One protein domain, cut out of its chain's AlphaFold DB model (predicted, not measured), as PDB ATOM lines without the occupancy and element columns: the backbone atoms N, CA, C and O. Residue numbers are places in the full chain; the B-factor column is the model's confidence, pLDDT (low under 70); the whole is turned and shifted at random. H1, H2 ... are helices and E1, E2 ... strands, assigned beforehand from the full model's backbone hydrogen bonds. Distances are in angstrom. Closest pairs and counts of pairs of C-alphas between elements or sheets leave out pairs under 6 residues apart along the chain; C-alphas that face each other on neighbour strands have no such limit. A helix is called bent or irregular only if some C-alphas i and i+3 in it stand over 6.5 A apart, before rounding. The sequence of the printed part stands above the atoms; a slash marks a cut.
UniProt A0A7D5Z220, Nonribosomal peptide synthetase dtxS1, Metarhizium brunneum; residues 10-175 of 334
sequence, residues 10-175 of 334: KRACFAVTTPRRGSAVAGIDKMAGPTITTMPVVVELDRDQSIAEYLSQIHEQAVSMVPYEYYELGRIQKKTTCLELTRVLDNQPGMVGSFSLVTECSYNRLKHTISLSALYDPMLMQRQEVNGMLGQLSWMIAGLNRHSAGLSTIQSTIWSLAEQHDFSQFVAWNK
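AT A GLANCE: This is residues 10 to 175 of the 334 residues of the protein "Nonribosomal peptide synthetase dtxS1" of Metarhizium brunneum (UniProt A0A7D5Z220). A strongly twisted wall of five strands has helix H1 packed beside one edge strand, E2, and helix H3 over the other, E5. H4 folds back from H3, and its far end sticks out with residues 167 to 175, as does the hairpin tip at residues 108 to 113. The 166 printed residues run E1 E2 H1 H2 E3 E4 E5 H3 H4, class mixed; the mixed sheet's order is E2 E1 E3 E4 E5. It is only just compact, close to loose: radius of gyration of the C-alphas 18.3 A, spans 61 by 41 by 40 A.

HOW THE PARTS SIT: Start at E1, residues 10 to 19, an antiparallel hairpin with E2, residues 36 to 46; N 12 and O 43 are 2.9 A apart. H1, residues 51 to 68, is on the sheet at a height of 6.9 A; its closest C-alphas to E2 are Ile 58 and Val 43, 7.6 A. H2, residues 73 to 77, only grazes the sheet. E3, residues 87 to 90, is parallel to E1 (N 15 and O 87, 2.8 A) and to E4, residues 101 to 108 (N 103 and O 88, 2.9 A). E5, residues 113 to 120, forms an antiparallel hairpin with E4; N 102 and O 119 are 2.8 A apart. H3, residues 127 to 146, is over E5 at a height of 9.0 A; H1 and H3 make two layers, helices on one face of a sheet. H4, residues 154 to 173, touches H3 in a helical hairpin, opposite ways at a steep tilt of 44 degrees, closest at C-alphas 161 and 143, 6.5 A. O i to N i+4 pairs are within hydrogen-bond range throughout H2 and H3, in 11 of 14 in H1 and 14 of 16 in H4.

IN THESE COORDINATES: Find C-alpha 10 at (24.940, 36.477, 55.859), where E1 begins, 28.4 A long; E2 spans 30.9 A, H1 26.4 A, H3 28.5 A. H4, 27.2 A, ends at C-alpha 173, (4.772, 16.446, 54.319). H1 and H4 are irregular, only just: C-alphas 64 and 67 are 7.0 A apart, 165 and 168 6.9 A.

THE WHOLE: C-alphas 26 and 175 are the two farthest apart, 64.7 A. The printed part has no cut; E1 to E2 is the long link. Look for pLDDT under 70 in residues 20 to 30, 32 to 35, 74, 77 to 99 and 147 to 151.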
ATOM      1  N   LYS A  10      24.448  37.861  55.751       83.56
ATOM      2  CA  LYS A  10      24.940  36.477  55.859       83.56
ATOM      3  C   LYS A  10      26.299  36.343  55.178       83.56
ATOM      4  O   LYS A  10      26.440  36.703  54.022       83.56
ATOM      5  N   ARG A  11      27.280  35.753  55.861       83.75
ATOM      6  CA  ARG A  11      28.632  35.536  55.324       83.75
ATOM      7  C   ARG A  11      28.842  34.074  54.943       83.75
ATOM      8  O   ARG A  11      28.463  33.189  55.711       83.75
ATOM      9  N   ALA A  12      29.458  33.823  53.793       84.06
ATOM     10  CA  ALA A  12      29.857  32.487  53.353       84.06
ATOM     11  C   ALA A  12      31.291  32.504  52.812       84.06
ATOM     12  O   ALA A  12      31.710  33.475  52.190       84.06
ATOM     13  N   CYS A  13      32.038  31.424  53.041       83.31
ATOM     14  CA  CYS A  13      33.383  31.234  52.508       83.31
ATOM     15  C   CYS A  13      33.432  29.924  51.719       83.31
ATOM     16  O   CYS A  13      32.953  28.894  52.193       83.31
ATOM     17  N   PHE A  14      34.013  29.956  50.528       82.81
ATOM     18  CA  PHE A  14      34.234  28.787  49.677       82.81
ATOM     19  C   PHE A  14      35.505  28.989  48.855       82.81
ATOM     20  O   PHE A  14      36.035  30.091  48.789       82.81
ATOM     21  N   ALA A  15      36.034  27.931  48.259       81.12
ATOM     22  CA  ALA A  15      37.164  28.024  47.346       81.12
ATOM     23  C   ALA A  15      36.667  28.129  45.900       81.12
ATOM     24  O   ALA A  15      35.630  27.573  45.544       81.12
ATOM     25  N   VAL A  16      37.409  28.836  45.060       80.31
ATOM     26  CA  VAL A  16      37.173  28.910  43.618       80.31
ATOM     27  C   VAL A  16      38.458  28.536  42.905       80.31
ATOM     28  O   VAL A  16      39.542  28.977  43.293       80.31
ATOM     29  N   THR A  17      38.326  27.713  41.876       78.25
ATOM     30  CA  THR A  17      39.437  27.276  41.039       78.25
ATOM     31  C   THR A  17      39.519  28.156  39.792       78.25
ATOM     32  O   THR A  17      38.562  28.235  39.021       78.25
ATOM     33  N   THR A  18      40.659  28.817  39.576       74.38
ATOM     34  CA  THR A  18      40.903  29.682  38.413       74.38
ATOM     35  C   THR A  18      42.085  29.186  37.567       74.38
ATOM     36  O   THR A  18      43.073  28.660  38.096       74.38
ATOM     37  N   PRO A  19      42.013  29.308  36.228       70.31
ATOM     38  CA  PRO A  19      43.120  28.956  35.349       70.31
ATOM     39  C   PRO A  19      44.227  30.022  35.403       70.31
ATOM     40  O   PRO A  19      44.022  31.176  35.046       70.31
ATOM     41  N   ARG A  20      45.456  29.616  35.727       64.88
ATOM     42  CA  ARG A  20      46.648  30.480  35.859       64.88
ATOM     43  C   ARG A  20      47.278  30.902  34.519       64.88
ATOM     44  O   ARG A  20      48.478  31.155  34.450       64.88
ATOM     45  N   ARG A  21      46.502  30.946  33.430       61.34
ATOM     46  CA  ARG A  21      47.004  31.190  32.058       61.34
ATOM     47  C   ARG A  21      46.980  32.664  31.628       61.34
ATOM     48  O   ARG A  21      47.411  32.965  30.523       61.34
ATOM     49  N   GLY A  22      46.512  33.576  32.484       55.78
ATOM     50  CA  GLY A  22      46.424  35.016  32.191       55.78
ATOM     51  C   GLY A  22      47.704  35.831  32.434       55.78
ATOM     52  O   GLY A  22      47.701  37.035  32.208       55.78
ATOM     53  N   SER A  23      48.799  35.223  32.911       57.62
ATOM     54  CA  SER A  23      50.057  35.955  33.130       57.62
ATOM     55  C   SER A  23      50.743  36.325  31.815       57.62
ATOM     56  O   SER A  23      50.744  35.525  30.883       57.62
ATOM     57  N   ALA A  24      51.439  37.466  31.792       56.47
ATOM     58  CA  ALA A  24      52.285  37.938  30.689       56.47
ATOM     59  C   ALA A  24      53.580  37.107  30.497       56.47
ATOM     60  O   ALA A  24      54.668  37.649  30.330       56.47
ATOM     61  N   VAL A  25      53.480  35.780  30.555       61.94
ATOM     62  CA  VAL A  25      54.574  34.849  30.272       61.94
ATOM     63  C   VAL A  25      54.301  34.242  28.904       61.94
ATOM     64  O   VAL A  25      53.346  33.483  28.727       61.94
ATOM     65  N   ALA A  26      55.126  34.601  27.922       62.34
ATOM     66  CA  ALA A  26      54.998  34.092  26.563       62.34
ATOM     67  C   ALA A  26      55.051  32.552  26.552       62.34
ATOM     68  O   ALA A  26      55.986  31.954  27.083       62.34
ATOM     69  N   GLY A  27      54.045  31.914  25.949       65.50
ATOM     70  CA  GLY A  27      53.971  30.457  25.818       65.50
ATOM     71  C   GLY A  27      53.398  29.710  27.027       65.50
ATOM     72  O   GLY A  27      53.389  28.480  27.004       65.50
ATOM     73  N   ILE A  28      52.891  30.397  28.062       67.38
ATOM     74  CA  ILE A  28      52.273  29.740  29.232       67.38
ATOM     75  C   ILE A  28      51.021  28.920  28.874       67.38
ATOM     76  O   ILE A  28      50.674  27.948  29.544       67.38
ATOM     77  N   ASP A  29      50.359  29.262  27.773       61.44
ATOM     78  CA  ASP A  29      49.278  28.496  27.156       61.44
ATOM     79  C   ASP A  29      49.742  27.115  26.650       61.44
ATOM     80  O   ASP A  29      48.958  26.165  26.634       61.44
ATOM     81  N   LYS A  30      51.031  26.964  26.325       69.19
ATOM     82  CA  LYS A  30      51.633  25.735  25.775       69.19
ATOM     83  C   LYS A  30      52.491  24.963  26.779       69.19
ATOM     84  O   LYS A  30      53.001  23.896  26.447       69.19
ATOM     85  N   MET A  31      52.662  25.479  27.996       71.19
ATOM     86  CA  MET A  31      53.440  24.808  29.037       71.19
ATOM     87  C   MET A  31      52.670  23.628  29.641       71.19
ATOM     88  O   MET A  31      51.501  23.752  30.011       71.19
ATOM     89  N   ALA A  32      53.349  22.488  29.787       61.34
ATOM     90  CA  ALA A  32      52.856  21.357  30.563       61.34
ATOM     91  C   ALA A  32      53.115  21.612  32.058       61.34
ATOM     92  O   ALA A  32      54.257  21.803  32.472       61.34
ATOM     93  N   GLY A  33      52.059  21.631  32.870       63.22
ATOM     94  CA  GLY A  33      52.141  21.825  34.318       63.22
ATOM     95  C   GLY A  33      50.786  22.202  34.926       63.22
ATOM     96  O   GLY A  33      49.877  22.588  34.187       63.22
ATOM     97  N   PRO A  34      50.617  22.097  36.257       62.34
ATOM     98  CA  PRO A  34      49.389  22.503  36.930       62.34
ATOM     99  C   PRO A  34      49.274  24.033  36.915       62.34
ATOM    100  O   PRO A  34      49.762  24.732  37.799       62.34
ATOM    101  N   THR A  35      48.637  24.577  35.880       68.75
ATOM    102  CA  THR A  35      48.342  26.011  35.749       68.75
ATOM    103  C   THR A  35      46.967  26.326  36.330       68.75
ATOM    104  O   THR A  35      46.133  26.934  35.660       68.75
ATOM    105  N   ILE A  36      46.691  25.844  37.537       73.38
ATOM    106  CA  ILE A  36      45.414  26.031  38.224       73.38
ATOM    107  C   ILE A  36      45.717  26.560  39.624       73.38
ATOM    108  O   ILE A  36      46.612  26.042  40.294       73.38
ATOM    109  N   THR A  37      44.978  27.579  40.054       75.19
ATOM    110  CA  THR A  37      45.072  28.119  41.409       75.19
ATOM    111  C   THR A  37      43.717  28.015  42.096       75.19
ATOM    112  O   THR A  37      42.691  28.345  41.512       75.19
ATOM    113  N   THR A  38      43.706  27.583  43.356       78.25
ATOM    114  CA  THR A  38      42.512  27.617  44.206       78.25
ATOM    115  C   THR A  38      42.613  28.797  45.164       78.25
ATOM    116  O   THR A  38      43.558  28.874  45.951       78.25
ATOM    117  N   MET A  39      41.638  29.701  45.125       80.06
ATOM    118  CA  MET A  39      41.573  30.869  46.002       80.06
ATOM    119  C   MET A  39      40.360  30.797  46.926       80.06
ATOM    120  O   MET A  39      39.282  30.408  46.479       80.06
ATOM    121  N   PRO A  40      40.487  31.196  48.202       83.19
ATOM    122  CA  PRO A  40      39.327  31.369  49.054       83.19
ATOM    123  C   PRO A  40      38.577  32.645  48.654       83.19
ATOM    124  O   PRO A  40      39.167  33.716  48.529       83.19
ATOM    125  N   VAL A  41      37.266  32.527  48.499       84.69
ATOM    126  CA  VAL A  41      36.332  33.621  48.256       84.69
ATOM    127  C   VAL A  41      35.403  33.713  49.456       84.69
ATOM    128  O   VAL A  41      34.765  32.735  49.851       84.69
ATOM    129  N   VAL A  42      35.335  34.904  50.040       87.00
ATOM    130  CA  VAL A  42      34.387  35.233  51.101       87.00
ATOM    131  C   VAL A  42      33.347  36.166  50.511       87.00
ATOM    132  O   VAL A  42      33.709  37.222  50.003       87.00
ATOM    133  N   VAL A  43      32.080  35.780  50.582       88.88
ATOM    134  CA  VAL A  43      30.951  36.591  50.124       88.88
ATOM    135  C   VAL A  43      30.098  37.015  51.309       88.88
ATOM    136  O   VAL A  43      29.894  36.247  52.259       88.88
ATOM    137  N   GLU A  44      29.585  38.236  51.241       89.75
ATOM    138  CA  GLU A  44      28.652  38.799  52.210       89.75
ATOM    139  C   GLU A  44      27.348  39.136  51.498       89.75
ATOM    140  O   GLU A  44      27.310  39.899  50.541       89.75
ATOM    141  N   LEU A  45      26.272  38.506  51.948       87.88
ATOM    142  CA  LEU A  45      24.942  38.613  51.382       87.88
ATOM    143  C   LEU A  45      24.087  39.466  52.314       87.88
ATOM    144  O   LEU A  45      23.550  38.945  53.297       87.88
ATOM    145  N   ASP A  46      23.949  40.751  52.002       90.00
ATOM    146  CA  ASP A  46      22.852  41.559  52.527       90.00
ATOM    147  C   ASP A  46      21.548  41.100  51.862       90.00
ATOM    148  O   ASP A  46      21.497  40.842  50.661       90.00
ATOM    149  N   ARG A  47      20.500  40.901  52.653       86.69
ATOM    150  CA  ARG A  47      19.198  40.431  52.173       86.69
ATOM    151  C   ARG A  47      18.330  41.548  51.608       86.69
ATOM    152  O   ARG A  47      17.442  41.251  50.804       86.69
ATOM    153  N   ASP A  48      18.594  42.787  52.007       89.00
ATOM    154  CA  ASP A  48      17.781  43.942  51.634       89.00
ATOM    155  C   ASP A  48      18.336  44.705  50.429       89.00
ATOM    156  O   ASP A  48      17.605  45.478  49.815       89.00
ATOM    157  N   GLN A  49      19.579  44.433  50.023       89.19
ATOM    158  CA  GLN A  49      20.128  44.958  48.771       89.19
ATOM    159  C   GLN A  49      19.449  44.336  47.541       89.19
ATOM    160  O   GLN A  49      18.882  43.232  47.594       89.19
ATOM    161  N   SER A  50      19.532  45.034  46.409       88.69
ATOM    162  CA  SER A  50      19.060  44.495  45.134       88.69
ATOM    163  C   SER A  50      19.997  43.406  44.601       88.69
ATOM    164  O   SER A  50      21.193  43.358  44.899       88.69
ATOM    165  N   ILE A  51      19.457  42.520  43.761       87.12
ATOM    166  CA  ILE A  51      20.264  41.487  43.095       87.12
ATOM    167  C   ILE A  51      21.311  42.118  42.173       87.12
ATOM    168  O   ILE A  51      22.439  41.633  42.125       87.12
ATOM    169  N   ALA A  52      20.954  43.182  41.450       86.31
ATOM    170  CA  ALA A  52      21.870  43.863  40.542       86.31
ATOM    171  C   ALA A  52      23.081  44.446  41.289       86.31
ATOM    172  O   ALA A  52      24.213  44.180  40.893       86.31
ATOM    173  N   GLU A  53      22.852  45.158  42.397       89.50
ATOM    174  CA  GLU A  53      23.932  45.695  43.238       89.50
ATOM    175  C   GLU A  53      24.832  44.580  43.766       89.50
ATOM    176  O   GLU A  53      26.054  44.680  43.673       89.50
ATOM    177  N   TYR A  54      24.247  43.484  44.255       90.19
ATOM    178  CA  TYR A  54      25.024  42.353  44.752       90.19
ATOM    179  C   TYR A  54      25.872  41.692  43.659       90.19
ATOM    180  O   TYR A  54      27.044  41.393  43.881       90.19
ATOM    181  N   LEU A  55      25.320  41.483  42.460       89.19
ATOM    182  CA  LEU A  55      26.078  40.919  41.339       89.19
ATOM    183  C   LEU A  55      27.220  41.845  40.903       89.19
ATOM    184  O   LEU A  55      28.310  41.352  40.607       89.19
ATOM    185  N   SER A  56      27.002  43.163  40.911       90.69
ATOM    186  CA  SER A  56      28.056  44.150  40.660       90.69
ATOM    187  C   SER A  56      29.158  44.096  41.719       90.69
ATOM    188  O   SER A  56      30.328  44.024  41.354       90.69
ATOM    189  N   GLN A  57      28.814  44.021  43.009       92.19
ATOM    190  CA  GLN A  57      29.794  43.883  44.095       92.19
ATOM    191  C   GLN A  57      30.622  42.597  43.965       92.19
ATOM    192  O   GLN A  57      31.845  42.627  44.095       92.19
ATOM    193  N   ILE A  58      29.978  41.463  43.666       91.12
ATOM    194  CA  ILE A  58      30.674  40.187  43.447       91.12
ATOM    195  C   ILE A  58      31.605  40.272  42.231       91.12
ATOM    196  O   ILE A  58      32.713  39.735  42.269       91.12
ATOM    197  N   HIS A  59      31.191  40.958  41.162       91.69
ATOM    198  CA  HIS A  59      32.036  41.182  39.993       91.69
ATOM    199  C   HIS A  59      33.256  42.056  40.321       91.69
ATOM    200  O   HIS A  59      34.378  41.674  39.993       91.69
ATOM    201  N   GLU A  60      33.062  43.183  41.008       93.88
ATOM    202  CA  GLU A  60      34.152  44.063  41.452       93.88
ATOM    203  C   GLU A  60      35.131  43.329  42.372       93.88
ATOM    204  O   GLU A  60      36.349  43.412  42.184       93.88
ATOM    205  N   GLN A  61      34.612  42.534  43.314       91.62
ATOM    206  CA  GLN A  61      35.427  41.682  44.169       91.62
ATOM    207  C   GLN A  61      36.252  40.700  43.330       91.62
ATOM    208  O   GLN A  61      37.466  40.626  43.517       91.62
ATOM    209  N   ALA A  62      35.636  39.991  42.379       87.75
ATOM    210  CA  ALA A  62      36.342  39.050  41.511       87.75
ATOM    211  C   ALA A  62      37.463  39.734  40.707       87.75
ATOM    212  O   ALA A  62      38.575  39.212  40.649       87.75
ATOM    213  N   VAL A  63      37.218  40.930  40.160       89.06
ATOM    214  CA  VAL A  63      38.238  41.723  39.448       89.06
ATOM    215  C   VAL A  63      39.377  42.138  40.386       89.06
ATOM    216  O   VAL A  63      40.547  42.018  40.023       89.06
ATOM    217  N   SER A  64      39.065  42.564  41.614       89.06
ATOM    218  CA  SER A  64      40.074  42.951  42.612       89.06
ATOM    219  C   SER A  64      40.957  41.784  43.080       89.06
ATOM    220  O   SER A  64      42.072  42.006  43.555       89.06
ATOM    221  N   MET A  65      40.479  40.543  42.928       85.94
ATOM    222  CA  MET A  65      41.213  39.329  43.285       85.94
ATOM    223  C   MET A  65      42.226  38.896  42.216       85.94
ATOM    224  O   MET A  65      43.201  38.233  42.573       85.94
ATOM    225  N   VAL A  66      42.062  39.310  40.950       83.62
ATOM    226  CA  VAL A  66      42.920  38.909  39.811       83.62
ATOM    227  C   VAL A  66      44.425  39.093  40.082       83.62
ATOM    228  O   VAL A  66      45.185  38.152  39.847       83.62
ATOM    229  N   PRO A  67      44.912  40.226  40.635       84.06
ATOM    230  CA  PRO A  67      46.341  40.401  40.923       84.06
ATOM    231  C   PRO A  67      46.904  39.392  41.938       84.06
ATOM    232  O   PRO A  67      48.116  39.180  41.997       84.06
ATOM    233  N   TYR A  68      46.037  38.771  42.742       82.56
ATOM    234  CA  TYR A  68      46.400  37.852  43.818       82.56
ATOM    235  C   TYR A  68      46.215  36.369  43.445       82.56
ATOM    236  O   TYR A  68      46.532  35.502  44.260       82.56
ATOM    237  N   GLU A  69      45.804  36.051  42.211       77.62
ATOM    238  CA  GLU A  69      45.629  34.674  41.696       77.62
ATOM    239  C   GLU A  69      46.917  33.835  41.645       77.62
ATOM    240  O   GLU A  69      46.895  32.637  41.353       77.62
ATOM    241  N   TYR A  70      48.061  34.446  41.947       76.25
ATOM    242  CA  TYR A  70      49.357  33.777  42.030       76.25
ATOM    243  C   TYR A  70      49.702  33.281  43.444       76.25
ATOM    244  O   TYR A  70      50.693  32.565  43.610       76.25
ATOM    245  N   TYR A  71      48.918  33.640  44.468       76.12
ATOM    246  CA  TYR A  71      49.164  33.211  45.846       76.12
ATOM    247  C   TYR A  71      48.594  31.813  46.118       76.12
ATOM    248  O   TYR A  71      47.405  31.554  45.963       76.12
ATOM    249  N   GLU A  72      49.453  30.906  46.582       71.12
ATOM    250  CA  GLU A  72      49.084  29.523  46.899       71.12
ATOM    251  C   GLU A  72      48.174  29.428  48.135       71.12
ATOM    252  O   GLU A  72      48.483  29.990  49.193       71.12
ATOM    253  N   LEU A  73      47.120  28.609  48.044       74.19
ATOM    254  CA  LEU A  73      46.159  28.380  49.129       74.19
ATOM    255  C   LEU A  73      46.828  27.979  50.450       74.19
ATOM    256  O   LEU A  73      46.488  28.512  51.505       74.19
ATOM    257  N   GLY A  74      47.835  27.101  50.396       68.81
ATOM    258  CA  GLY A  74      48.567  26.655  51.584       68.81
ATOM    259  C   GLY A  74      49.301  27.788  52.316       68.81
ATOM    260  O   GLY A  74      49.474  27.726  53.532       68.81
ATOM    261  N   ARG A  75      49.702  28.861  51.617       73.25
ATOM    262  CA  ARG A  75      50.296  30.056  52.248       73.25
ATOM    263  C   ARG A  75      49.235  30.941  52.896       73.25
ATOM    264  O   ARG A  75      49.505  31.534  53.939       73.25
ATOM    265  N   ILE A  76      48.046  31.007  52.300       74.62
ATOM    266  CA  ILE A  76      46.906  31.763  52.829       74.62
ATOM    267  C   ILE A  76      46.367  31.088  54.100       74.62
ATOM    268  O   ILE A  76      46.175  31.754  55.118       74.62
ATOM    269  N   GLN A  77      46.209  29.760  54.083       69.88
ATOM    270  CA  GLN A  77      45.752  28.966  55.232       69.88
ATOM    271  C   GLN A  77      46.690  29.078  56.440       69.88
ATOM    272  O   GLN A  77      46.229  29.220  57.565       69.88
ATOM    273  N   LYS A  78      48.012  29.119  56.226       69.81
ATOM    274  CA  LYS A  78      48.987  29.329  57.317       69.81
ATOM    275  C   LYS A  78      48.836  30.673  58.036       69.81
ATOM    276  O   LYS A  78      49.300  30.803  59.163       69.81
ATOM    277  N   LYS A  79      48.229  31.673  57.392       67.88
ATOM    278  CA  LYS A  79      48.010  33.014  57.956       67.88
ATOM    279  C   LYS A  79      46.571  33.255  58.421       67.88
ATOM    280  O   LYS A  79      46.307  34.306  58.995       67.88
ATOM    281  N   THR A  80      45.653  32.314  58.185       61.00
ATOM    282  CA  THR A  80      44.214  32.533  58.376       61.00
ATOM    283  C   THR A  80      43.570  31.319  59.041       61.00
ATOM    284  O   THR A  80      43.506  30.246  58.454       61.00
ATOM    285  N   THR A  81      43.027  31.489  60.247       49.78
ATOM    286  CA  THR A  81      42.357  30.432  61.034       49.78
ATOM    287  C   THR A  81      40.932  30.104  60.571       49.78
ATOM    288  O   THR A  81      40.312  29.193  61.103       49.78
ATOM    289  N   CYS A  82      40.392  30.840  59.592       45.41
ATOM    290  CA  CYS A  82      38.952  30.887  59.305       45.41
ATOM    291  C   CYS A  82      38.522  30.159  58.015       45.41
ATOM    292  O   CYS A  82      37.381  30.297  57.577       45.41
ATOM    293  N   LEU A  83      39.421  29.414  57.370       49.31
ATOM    294  CA  LEU A  83      39.151  28.769  56.084       49.31
ATOM    295  C   LEU A  83      38.721  27.310  56.279       49.31
ATOM    296  O   LEU A  83      39.414  26.391  55.846       49.31
ATOM    297  N   GLU A  84      37.556  27.090  56.894       46.41
ATOM    298  CA  GLU A  84      36.807  25.844  56.690       46.41
ATOM    299  C   GLU A  84      36.292  25.840  55.243       46.41
ATOM    300  O   GLU A  84      35.143  26.165  54.948       46.41
ATOM    301  N   LEU A  85      37.184  25.554  54.296       52.44
ATOM    302  CA  LEU A  85      36.842  25.450  52.885       52.44
ATOM    303  C   LEU A  85      36.127  24.121  52.687       52.44
ATOM    304  O   LEU A  85      36.743  23.097  52.431       52.44
ATOM    305  N   THR A  86      34.812  24.124  52.867       46.22
ATOM    306  CA  THR A  86      33.972  22.925  52.725       46.22
ATOM    307  C   THR A  86      33.511  22.725  51.276       46.22
ATOM    308  O   THR A  86      32.975  21.668  50.934       46.22
ATOM    309  N   ARG A  87      33.676  23.755  50.428       45.19
ATOM    310  CA  ARG A  87      33.134  23.814  49.065       45.19
ATOM    311  C   ARG A  87      34.103  24.446  48.076       45.19
ATOM    312  O   ARG A  87      34.678  25.484  48.393       45.19
ATOM    313  N   VAL A  88      34.226  23.848  46.892       51.62
ATOM    314  CA  VAL A  88      34.950  24.423  45.748       51.62
ATOM    315  C   VAL A  88      33.994  24.626  44.582       51.62
ATOM    316  O   VAL A  88      33.221  23.721  44.261       51.62
ATOM    317  N   LEU A  89      34.053  25.799  43.956       50.91
ATOM    318  CA  LEU A  89      33.500  26.035  42.627       50.91
ATOM    319  C   LEU A  89      34.613  25.836  41.602       50.91
ATOM    320  O   LEU A  89      35.592  26.584  41.600       50.91
ATOM    321  N   ASP A  90      34.466  24.812  40.767       53.34
ATOM    322  CA  ASP A  90      35.407  24.520  39.690       53.34
ATOM    323  C   ASP A  90      34.764  24.805  38.328       53.34
ATOM    324  O   ASP A  90      33.582  24.537  38.112       53.34
ATOM    325  N   ASN A  91      35.551  25.369  37.416       48.28
ATOM    326  CA  ASN A  91      35.173  25.589  36.020       48.28
ATOM    327  C   ASN A  91      35.903  24.609  35.083       48.28
ATOM    328  O   ASN A  91      35.822  24.773  33.862       48.28
ATOM    329  N   GLN A  92      36.662  23.645  35.619       46.00
ATOM    330  CA  GLN A  92      37.384  22.615  34.874       46.00
ATOM    331  C   GLN A  92      37.217  21.228  35.532       46.00
ATOM    332  O   GLN A  92      37.193  21.124  36.756       46.00
ATOM    333  N   PRO A  93      37.173  20.136  34.751       42.25
ATOM    334  CA  PRO A  93      37.087  18.793  35.309       42.25
ATOM    335  C   PRO A  93      38.437  18.358  35.904       42.25
ATOM    336  O   PRO A  93      39.456  18.406  35.215       42.25
ATOM    337  N   GLY A  94      38.453  17.852  37.146       48.75
ATOM    338  CA  GLY A  94      39.565  17.007  37.615       48.75
ATOM    339  C   GLY A  94      40.111  17.190  39.034       48.75
ATOM    340  O   GLY A  94      41.024  16.446  39.387       48.75
ATOM    341  N   MET A  95      39.598  18.090  39.881       51.19
ATOM    342  CA  MET A  95      40.009  18.096  41.297       51.19
ATOM    343  C   MET A  95      39.235  17.053  42.115       51.19
ATOM    344  O   MET A  95      38.145  17.305  42.623       51.19
ATOM    345  N   VAL A  96      39.836  15.876  42.287       47.56
ATOM    346  CA  VAL A  96      39.406  14.876  43.274       47.56
ATOM    347  C   VAL A  96      40.379  14.914  44.453       47.56
ATOM    348  O   VAL A  96      41.576  14.719  44.256       47.56
ATOM    349  N   GLY A  97      39.873  15.125  45.677       53.44
ATOM    350  CA  GLY A  97      40.557  14.583  46.863       53.44
ATOM    351  C   GLY A  97      40.734  15.435  48.127       53.44
ATOM    352  O   GLY A  97      41.515  15.018  48.975       53.44
ATOM    353  N   SER A  98      40.079  16.586  48.335       58.19
ATOM    354  CA  SER A  98      40.225  17.306  49.632       58.19
ATOM    355  C   SER A  98      39.005  18.082  50.137       58.19
ATOM    356  O   SER A  98      39.089  18.724  51.180       58.19
ATOM    357  N   PHE A  99      37.867  18.026  49.441       69.81
ATOM    358  CA  PHE A  99      36.674  18.799  49.792       69.81
ATOM    359  C   PHE A  99      35.451  17.892  49.886       69.81
ATOM    360  O   PHE A  99      35.300  16.976  49.084       69.81
ATOM    361  N   SER A 100      34.561  18.167  50.842       77.12
ATOM    362  CA  SER A 100      33.341  17.374  51.055       77.12
ATOM    363  C   SER A 100      32.317  17.512  49.926       77.12
ATOM    364  O   SER A 100      31.532  16.595  49.697       77.12
ATOM    365  N   LEU A 101      32.309  18.658  49.235       83.88
ATOM    366  CA  LEU A 101      31.439  18.940  48.097       83.88
ATOM    367  C   LEU A 101      32.149  19.900  47.137       83.88
ATOM    368  O   LEU A 101      32.523  21.005  47.520       83.88
ATOM    369  N   VAL A 102      32.296  19.512  45.882       84.38
ATOM    370  CA  VAL A 102      32.776  20.353  44.785       84.38
ATOM    371  C   VAL A 102      31.632  20.483  43.800       84.38
ATOM    372  O   VAL A 102      31.100  19.477  43.345       84.38
ATOM    373  N   THR A 103      31.233  21.710  43.494       85.69
ATOM    374  CA  THR A 103      30.193  22.000  42.502       85.69
ATOM    375  C   THR A 103      30.847  22.592  41.269       85.69
ATOM    376  O   THR A 103      31.567  23.582  41.371       85.69
ATOM    377  N   GLU A 104      30.583  22.011  40.110       85.69
ATOM    378  CA  GLU A 104      31.094  22.477  38.827       85.69
ATOM    379  C   GLU A 104      29.940  23.053  38.004       85.69
ATOM    380  O   GLU A 104      28.843  22.493  37.946       85.69
ATOM    381  N   CYS A 105      30.186  24.210  37.392       86.25
ATOM    382  CA  CYS A 105      29.212  24.913  36.570       86.25
ATOM    383  C   CYS A 105      29.837  25.226  35.213       86.25
ATOM    384  O   CYS A 105      30.748  26.041  35.111       86.25
ATOM    385  N   SER A 106      29.324  24.613  34.146       85.25
ATOM    386  CA  SER A 106      29.816  24.845  32.786       85.25
ATOM    387  C   SER A 106      28.737  25.464  31.905       85.25
ATOM    388  O   SER A 106      27.596  25.007  31.866       85.25
ATOM    389  N   TYR A 107      29.092  26.521  31.173       86.44
ATOM    390  CA  TYR A 107      28.202  27.155  30.201       86.44
ATOM    391  C   TYR A 107      28.564  26.726  28.779       86.44
ATOM    392  O   TYR A 107      29.626  27.068  28.254       86.44
ATOM    393  N   ASN A 108      27.661  25.997  28.129       88.19
ATOM    394  CA  ASN A 108      27.793  25.638  26.727       88.19
ATOM    395  C   ASN A 108      27.254  26.774  25.850       88.19
ATOM    396  O   ASN A 108      26.044  26.910  25.666       88.19
ATOM    397  N   ARG A 109      28.165  27.559  25.267       87.38
ATOM    398  CA  ARG A 109      27.821  28.700  24.404       87.38
ATOM    399  C   ARG A 109      27.040  28.309  23.147       87.38
ATOM    400  O   ARG A 109      26.200  29.082  22.718       87.38
ATOM    401  N   LEU A 110      27.302  27.133  22.569       89.25
ATOM    402  CA  LEU A 110      26.656  26.690  21.325       89.25
ATOM    403  C   LEU A 110      25.200  26.281  21.549       89.25
ATOM    404  O   LEU A 110      24.352  26.499  20.693       89.25
ATOM    405  N   LYS A 111      24.920  25.661  22.697       90.31
ATOM    406  CA  LYS A 111      23.576  25.196  23.062       90.31
ATOM    407  C   LYS A 111      22.816  26.190  23.942       90.31
ATOM    408  O   LYS A 111      21.652  25.956  24.233       90.31
ATOM    409  N   HIS A 112      23.474  27.259  24.394       86.56
ATOM    410  CA  HIS A 112      22.978  28.179  25.421       86.56
ATOM    411  C   HIS A 112      22.494  27.466  26.699       86.56
ATOM    412  O   HIS A 112      21.554  27.912  27.352       86.56
ATOM    413  N   THR A 113      23.144  26.362  27.080       88.75
ATOM    414  CA  THR A 113      22.784  25.566  28.265       88.75
ATOM    415  C   THR A 113      23.832  25.693  29.361       88.75
ATOM    416  O   THR A 113      25.030  25.638  29.081       88.75
ATOM    417  N   ILE A 114      23.386  25.789  30.613       88.75
ATOM    418  CA  ILE A 114      24.241  25.655  31.796       88.75
ATOM    419  C   ILE A 114      24.127  24.215  32.299       88.75
ATOM    420  O   ILE A 114      23.019  23.720  32.500       88.75
ATOM    421  N   SER A 115      25.262  23.556  32.504       89.38
ATOM    422  CA  SER A 115      25.345  22.230  33.112       89.38
ATOM    423  C   SER A 115      25.935  22.353  34.512       89.38
ATOM    424  O   SER A 115      26.976  22.985  34.692       89.38
ATOM    425  N   LEU A 116      25.273  21.730  35.484       90.31
ATOM    426  CA  LEU A 116      25.709  21.676  36.876       90.31
ATOM    427  C   LEU A 116      26.069  20.235  37.241       90.31
ATOM    428  O   LEU A 116      25.256  19.326  37.063       90.31
ATOM    429  N   SER A 117      27.266  20.039  37.774       90.19
ATOM    430  CA  SER A 117      27.772  18.761  38.282       90.19
ATOM    431  C   SER A 117      28.249  18.928  39.723       90.19
ATOM    432  O   SER A 117      28.568  20.029  40.171       90.19
ATOM    433  N   ALA A 118      28.282  17.830  40.480       89.19
ATOM    434  CA  ALA A 118      28.886  17.820  41.805       89.19
ATOM    435  C   ALA A 118      29.715  16.557  42.032       89.19
ATOM    436  O   ALA A 118      29.274  15.451  41.718       89.19
ATOM    437  N   LEU A 119      30.886  16.734  42.637       87.50
ATOM    438  CA  LEU A 119      31.686  15.677  43.245       87.50
ATOM    439  C   LEU A 119      31.535  15.806  44.762       87.50
ATOM    440  O   LEU A 119      31.626  16.906  45.297       87.50
ATOM    441  N   TYR A 120      31.271  14.714  45.467       87.06
ATOM    442  CA  TYR A 120      31.030  14.751  46.910       87.06
ATOM    443  C   TYR A 120      31.517  13.472  47.580       87.06
ATOM    444  O   TYR A 120      31.651  12.435  46.927       87.06
ATOM    445  N   ASP A 121      31.767  13.559  48.884       85.38
ATOM    446  CA  ASP A 121      32.090  12.396  49.706       85.38
ATOM    447  C   ASP A 121      30.795  11.663  50.119       85.38
ATOM    448  O   ASP A 121      29.989  12.231  50.871       85.38
ATOM    449  N   PRO A 122      30.571  10.412  49.669       87.38
ATOM    450  CA  PRO A 122      29.368   9.654  50.003       87.38
ATOM    451  C   PRO A 122      29.271   9.267  51.488       87.38
ATOM    452  O   PRO A 122      28.194   8.877  51.931       87.38
ATOM    453  N   MET A 123      30.358   9.371  52.265       87.50
ATOM    454  CA  MET A 123      30.330   9.178  53.721       87.50
ATOM    455  C   MET A 123      29.770  10.398  54.462       87.50
ATOM    456  O   MET A 123      29.288  10.260  55.585       87.50
ATOM    457  N   LEU A 124      29.824  11.586  53.849       84.50
ATOM    458  CA  LEU A 124      29.367  12.841  54.453       84.50
ATOM    459  C   LEU A 124      28.005  13.305  53.927       84.50
ATOM    460  O   LEU A 124      27.289  13.994  54.650       84.50
ATOM    461  N   MET A 125      27.660  12.978  52.678       88.19
ATOM    462  CA  MET A 125      26.425  13.431  52.031       88.19
ATOM    463  C   MET A 125      25.784  12.321  51.201       88.19
ATOM    464  O   MET A 125      26.460  11.603  50.463       88.19
ATOM    465  N   GLN A 126      24.456  12.214  51.259       92.31
ATOM    466  CA  GLN A 126      23.713  11.262  50.439       92.31
ATOM    467  C   GLN A 126      23.448  11.820  49.038       92.31
ATOM    468  O   GLN A 126      23.195  13.010  48.845       92.31
ATOM    469  N   ARG A 127      23.386  10.930  48.038       91.31
ATOM    470  CA  ARG A 127      23.098  11.305  46.642       91.31
ATOM    471  C   ARG A 127      21.815  12.124  46.488       91.31
ATOM    472  O   ARG A 127      21.772  13.046  45.680       91.31
ATOM    473  N   GLN A 128      20.769  11.782  47.241       88.06
ATOM    474  CA  GLN A 128      19.489  12.488  47.180       88.06
ATOM    475  C   GLN A 128      19.607  13.929  47.692       88.06
ATOM    476  O   GLN A 128      19.021  14.829  47.096       88.06
ATOM    477  N   GLU A 129      20.401  14.157  48.738       88.31
ATOM    478  CA  GLU A 129      20.660  15.494  49.281       88.31
ATOM    479  C   GLU A 129      21.426  16.348  48.271       88.31
ATOM    480  O   GLU A 129      21.024  17.474  47.988       88.31
ATOM    481  N   VAL A 130      22.484  15.798  47.663       89.81
ATOM    482  CA  VAL A 130      23.283  16.503  46.646       89.81
ATOM    483  C   VAL A 130      22.450  16.816  45.405       89.81
ATOM    484  O   VAL A 130      22.489  17.939  44.905       89.81
ATOM    485  N   ASN A 131      21.631  15.867  44.940       90.00
ATOM    486  CA  ASN A 131      20.687  16.106  43.848       90.00
ATOM    487  C   ASN A 131      19.674  17.203  44.202       90.00
ATOM    488  O   ASN A 131      19.364  18.035  43.353       90.00
ATOM    489  N   GLY A 132      19.185  17.235  45.447       87.19
ATOM    490  CA  GLY A 132      18.323  18.306  45.945       87.19
ATOM    491  C   GLY A 132      19.015  19.671  45.907       87.19
ATOM    492  O   GLY A 132      18.444  20.628  45.390       87.19
ATOM    493  N   MET A 133      20.271  19.752  46.364       87.75
ATOM    494  CA  MET A 133      21.065  20.988  46.311       87.75
ATOM    495  C   MET A 133      21.297  21.468  44.870       87.75
ATOM    496  O   MET A 133      21.134  22.655  44.591       87.75
ATOM    497  N   LEU A 134      21.646  20.565  43.945       90.12
ATOM    498  CA  LEU A 134      21.822  20.898  42.526       90.12
ATOM    499  C   LEU A 134      20.505  21.318  41.864       90.12
ATOM    500  O   LEU A 134      20.494  22.261  41.074       90.12
ATOM    501  N   GLY A 135      19.397  20.655  42.203       88.56
ATOM    502  CA  GLY A 135      18.058  21.029  41.752       88.56
ATOM    503  C   GLY A 135      17.685  22.441  42.198       88.56
ATOM    504  O   GLY A 135      17.292  23.262  41.369       88.56
ATOM    505  N   GLN A 136      17.914  22.762  43.474       85.75
ATOM    506  CA  GLN A 136      17.676  24.097  44.020       85.75
ATOM    507  C   GLN A 136      18.568  25.158  43.355       85.75
ATOM    508  O   GLN A 136      18.084  26.229  42.994       85.75
ATOM    509  N   LEU A 137      19.858  24.867  43.144       86.94
ATOM    510  CA  LEU A 137      20.782  25.768  42.445       86.94
ATOM    511  C   LEU A 137      20.322  26.038  41.004       86.94
ATOM    512  O   LEU A 137      20.254  27.193  40.585       86.94
ATOM    513  N   SER A 138      19.958  24.983  40.271       87.88
ATOM    514  CA  SER A 138      19.412  25.071  38.912       87.88
ATOM    515  C   SER A 138      18.148  25.932  38.871       87.88
ATOM    516  O   SER A 138      18.037  26.850  38.053       87.88
ATOM    517  N   TRP A 139      17.222  25.698  39.808       85.81
ATOM    518  CA  TRP A 139      15.991  26.471  39.936       85.81
ATOM    519  C   TRP A 139      16.260  27.953  40.202       85.81
ATOM    520  O   TRP A 139      15.659  28.807  39.551       85.81
ATOM    521  N   MET A 140      17.194  28.273  41.104       85.06
ATOM    522  CA  MET A 140      17.576  29.654  41.401       85.06
ATOM    523  C   MET A 140      18.184  30.355  40.185       85.06
ATOM    524  O   MET A 140      17.763  31.461  39.862       85.06
ATOM    525  N   ILE A 141      19.116  29.715  39.471       85.06
ATOM    526  CA  ILE A 141      19.727  30.285  38.256       85.06
ATOM    527  C   ILE A 141      18.652  30.556  37.192       85.06
ATOM    528  O   ILE A 141      18.593  31.647  36.626       85.06
ATOM    529  N   ALA A 142      17.755  29.594  36.954       83.94
ATOM    530  CA  ALA A 142      16.640  29.765  36.024       83.94
ATOM    531  C   ALA A 142      15.648  30.849  36.487       83.94
ATOM    532  O   ALA A 142      15.061  31.559  35.671       83.94
ATOM    533  N   GLY A 143      15.436  30.973  37.796       81.38
ATOM    534  CA  GLY A 143      14.600  31.989  38.423       81.38
ATOM    535  C   GLY A 143      15.142  33.402  38.237       81.38
ATOM    536  O   GLY A 143      14.409  34.275  37.775       81.38
ATOM    537  N   LEU A 144      16.430  33.600  38.526       81.19
ATOM    538  CA  LEU A 144      17.135  34.874  38.369       81.19
ATOM    539  C   LEU A 144      17.205  35.329  36.909       81.19
ATOM    540  O   LEU A 144      17.128  36.520  36.647       81.19
ATOM    541  N   ASN A 145      17.295  34.401  35.951       78.44
ATOM    542  CA  ASN A 145      17.267  34.747  34.526       78.44
ATOM    543  C   ASN A 145      15.868  35.197  34.048       78.44
ATOM    544  O   ASN A 145      15.742  35.951  33.090       78.44
ATOM    545  N   ARG A 146      14.798  34.725  34.705       74.06
ATOM    546  CA  ARG A 146      13.406  35.083  34.372       74.06
ATOM    547  C   ARG A 146      12.936  36.372  35.043       74.06
ATOM    548  O   ARG A 146      12.093  37.065  34.483       74.06
ATOM    549  N   HIS A 147      13.448  36.675  36.233       69.06
ATOM    550  CA  HIS A 147      13.136  37.911  36.943       69.06
ATOM    551  C   HIS A 147      14.090  39.006  36.466       69.06
ATOM    552  O   HIS A 147      15.297  38.915  36.666       69.06
ATOM    553  N   SER A 148      13.565  40.060  35.846       59.62
ATOM    554  CA  SER A 148      14.346  41.259  35.549       59.62
ATOM    555  C   SER A 148      14.856  41.858  36.867       59.62
ATOM    556  O   SER A 148      14.091  42.419  37.647       59.62
ATOM    557  N   ALA A 149      16.159  41.707  37.119       58.44
ATOM    558  CA  ALA A 149      16.869  41.956  38.382       58.44
ATOM    559  C   ALA A 149      16.885  43.420  38.887       58.44
ATOM    560  O   ALA A 149      17.727  43.779  39.707       58.44
ATOM    561  N   GLY A 150      15.999  44.283  38.387       57.19
ATOM    562  CA  GLY A 150      16.117  45.732  38.532       57.19
ATOM    563  C   GLY A 150      15.537  46.342  39.811       57.19
ATOM    564  O   GLY A 150      15.928  47.455  40.138       57.19
ATOM    565  N   LEU A 151      14.603  45.686  40.518       58.91
ATOM    566  CA  LEU A 151      13.853  46.341  41.613       58.91
ATOM    567  C   LEU A 151      13.536  45.459  42.835       58.91
ATOM    568  O   LEU A 151      13.046  45.977  43.838       58.91
ATOM    569  N   SER A 152      13.777  44.146  42.785       75.94
ATOM    570  CA  SER A 152      13.488  43.250  43.909       75.94
ATOM    571  C   SER A 152      14.705  43.065  44.815       75.94
ATOM    572  O   SER A 152      15.837  42.893  44.355       75.94
ATOM    573  N   THR A 153      14.467  43.062  46.128       85.00
ATOM    574  CA  THR A 153      15.499  42.699  47.105       85.00
ATOM    575  C   THR A 153      15.865  41.222  46.978       85.00
ATOM    576  O   THR A 153      15.063  40.390  46.523       85.00
ATOM    577  N   ILE A 154      17.065  40.863  47.425       84.38
ATOM    578  CA  ILE A 154      17.507  39.465  47.486       84.38
ATOM    579  C   ILE A 154      16.520  38.616  48.293       84.38
ATOM    580  O   ILE A 154      16.145  37.525  47.862       84.38
ATOM    581  N   GLN A 155      16.036  39.126  49.428       84.94
ATOM    582  CA  GLN A 155      15.071  38.424  50.270       84.94
ATOM    583  C   GLN A 155      13.766  38.100  49.545       84.94
ATOM    584  O   GLN A 155      13.327  36.950  49.573       84.94
ATOM    585  N   SER A 156      13.143  39.099  48.913       82.62
ATOM    586  CA  SER A 156      11.851  38.921  48.240       82.62
ATOM    587  C   SER A 156      11.958  37.944  47.070       82.62
ATOM    588  O   SER A 156      11.104  37.073  46.903       82.62
ATOM    589  N   THR A 157      13.059  38.013  46.322       82.00
ATOM    590  CA  THR A 157      13.296  37.130  45.177       82.00
ATOM    591  C   THR A 157      13.565  35.692  45.614       82.00
ATOM    592  O   THR A 157      12.953  34.768  45.085       82.00
ATOM    593  N   ILE A 158      14.438  35.479  46.608       79.12
ATOM    594  CA  ILE A 158      14.709  34.134  47.140       79.12
ATOM    595  C   ILE A 158      13.432  33.520  47.715       79.12
ATOM    596  O   ILE A 158      13.165  32.350  47.456       79.12
ATOM    597  N   TRP A 159      12.636  34.295  48.460       78.38
ATOM    598  CA  TRP A 159      11.370  33.817  49.013       78.38
ATOM    599  C   TRP A 159      10.409  33.366  47.910       78.38
ATOM    600  O   TRP A 159       9.941  32.232  47.943       78.38
ATOM    601  N   SER A 160      10.200  34.204  46.889       78.69
ATOM    602  CA  SER A 160       9.344  33.876  45.743       78.69
ATOM    603  C   SER A 160       9.804  32.611  45.010       78.69
ATOM    604  O   SER A 160       8.986  31.793  44.595       78.69
ATOM    605  N   LEU A 161      11.116  32.429  44.836       77.94
ATOM    606  CA  LEU A 161      11.660  31.250  44.160       77.94
ATOM    607  C   LEU A 161      11.545  29.982  45.013       77.94
ATOM    608  O   LEU A 161      11.226  28.925  44.471       77.94
ATOM    609  N   ALA A 162      11.791  30.083  46.322       75.19
ATOM    610  CA  ALA A 162      11.678  28.965  47.254       75.19
ATOM    611  C   ALA A 162      10.223  28.511  47.415       75.19
ATOM    612  O   ALA A 162       9.953  27.313  47.400       75.19
ATOM    613  N   GLU A 163       9.276  29.450  47.491       70.94
ATOM    614  CA  GLU A 163       7.846  29.148  47.544       70.94
ATOM    615  C   GLU A 163       7.401  28.338  46.319       70.94
ATOM    616  O   GLU A 163       6.737  27.319  46.453       70.94
ATOM    617  N   GLN A 164       7.839  28.695  45.113       70.62
ATOM    618  CA  GLN A 164       7.448  27.947  43.913       70.62
ATOM    619  C   GLN A 164       8.041  26.527  43.844       70.62
ATOM    620  O   GLN A 164       7.420  25.637  43.264       70.62
ATOM    621  N   HIS A 165       9.227  26.306  44.418       72.56
ATOM    622  CA  HIS A 165       9.933  25.024  44.344       72.56
ATOM    623  C   HIS A 165       9.576  24.082  45.504       72.56
ATOM    624  O   HIS A 165       9.172  22.938  45.287       72.56
ATOM    625  N   ASP A 166       9.674  24.569  46.741       74.62
ATOM    626  CA  ASP A 166       9.626  23.736  47.948       74.62
ATOM    627  C   ASP A 166       8.203  23.576  48.507       74.62
ATOM    628  O   ASP A 166       7.937  22.660  49.291       74.62
ATOM    629  N   PHE A 167       7.249  24.421  48.094       75.94
ATOM    630  CA  PHE A 167       5.890  24.398  48.641       75.94
ATOM    631  C   PHE A 167       5.157  23.087  48.357       75.94
ATOM    632  O   PHE A 167       4.448  22.572  49.217       75.94
ATOM    633  N   SER A 168       5.375  22.484  47.185       73.69
ATOM    634  CA  SER A 168       4.776  21.186  46.845       73.69
ATOM    635  C   SER A 168       5.212  20.072  47.808       73.69
ATOM    636  O   SER A 168       4.391  19.256  48.239       73.69
ATOM    637  N   GLN A 169       6.489  20.075  48.202       77.25
ATOM    638  CA  GLN A 169       7.056  19.140  49.168       77.25
ATOM    639  C   GLN A 169       6.567  19.442  50.586       77.25
ATOM    640  O   GLN A 169       6.176  18.522  51.304       77.25
ATOM    641  N   PHE A 170       6.517  20.719  50.971       79.69
ATOM    642  CA  PHE A 170       5.962  21.143  52.254       79.69
ATOM    643  C   PHE A 170       4.503  20.698  52.415       79.69
ATOM    644  O   PHE A 170       4.135  20.129  53.444       79.69
ATOM    645  N   VAL A 171       3.679  20.893  51.383       81.50
ATOM    646  CA  VAL A 171       2.299  20.399  51.358       81.50
ATOM    647  C   VAL A 171       2.290  18.881  51.475       81.50
ATOM    648  O   VAL A 171       1.541  18.350  52.286       81.50
ATOM    649  N   ALA A 172       3.144  18.170  50.729       84.56
ATOM    650  CA  ALA A 172       3.226  16.712  50.793       84.56
ATOM    651  C   ALA A 172       3.540  16.181  52.199       84.56
ATOM    652  O   ALA A 172       2.906  15.215  52.622       84.56
ATOM    653  N   TRP A 173       4.451  16.819  52.937       84.06
ATOM    654  CA  TRP A 173       4.772  16.446  54.319       84.06
ATOM    655  C   TRP A 173       3.622  16.685  55.299       84.06
ATOM    656  O   TRP A 173       3.515  15.971  56.291       84.06
ATOM    657  N   ASN A 174       2.739  17.640  55.005       83.88
ATOM    658  CA  ASN A 174       1.608  18.008  55.859       83.88
ATOM    659  C   ASN A 174       0.250  17.503  55.324       83.88
ATOM    660  O   ASN A 174      -0.797  17.924  55.812       83.88
ATOM    661  N   LYS A 175       0.237  16.600  54.329       82.81
ATOM    662  CA  LYS A 175      -0.990  16.126  53.647       82.81
ATOM    663  C   LYS A 175      -1.987  15.406  54.551       82.81
ATOM    664  O   LYS A 175      -3.160  15.326  54.200       82.81
TER     665      LYS A 175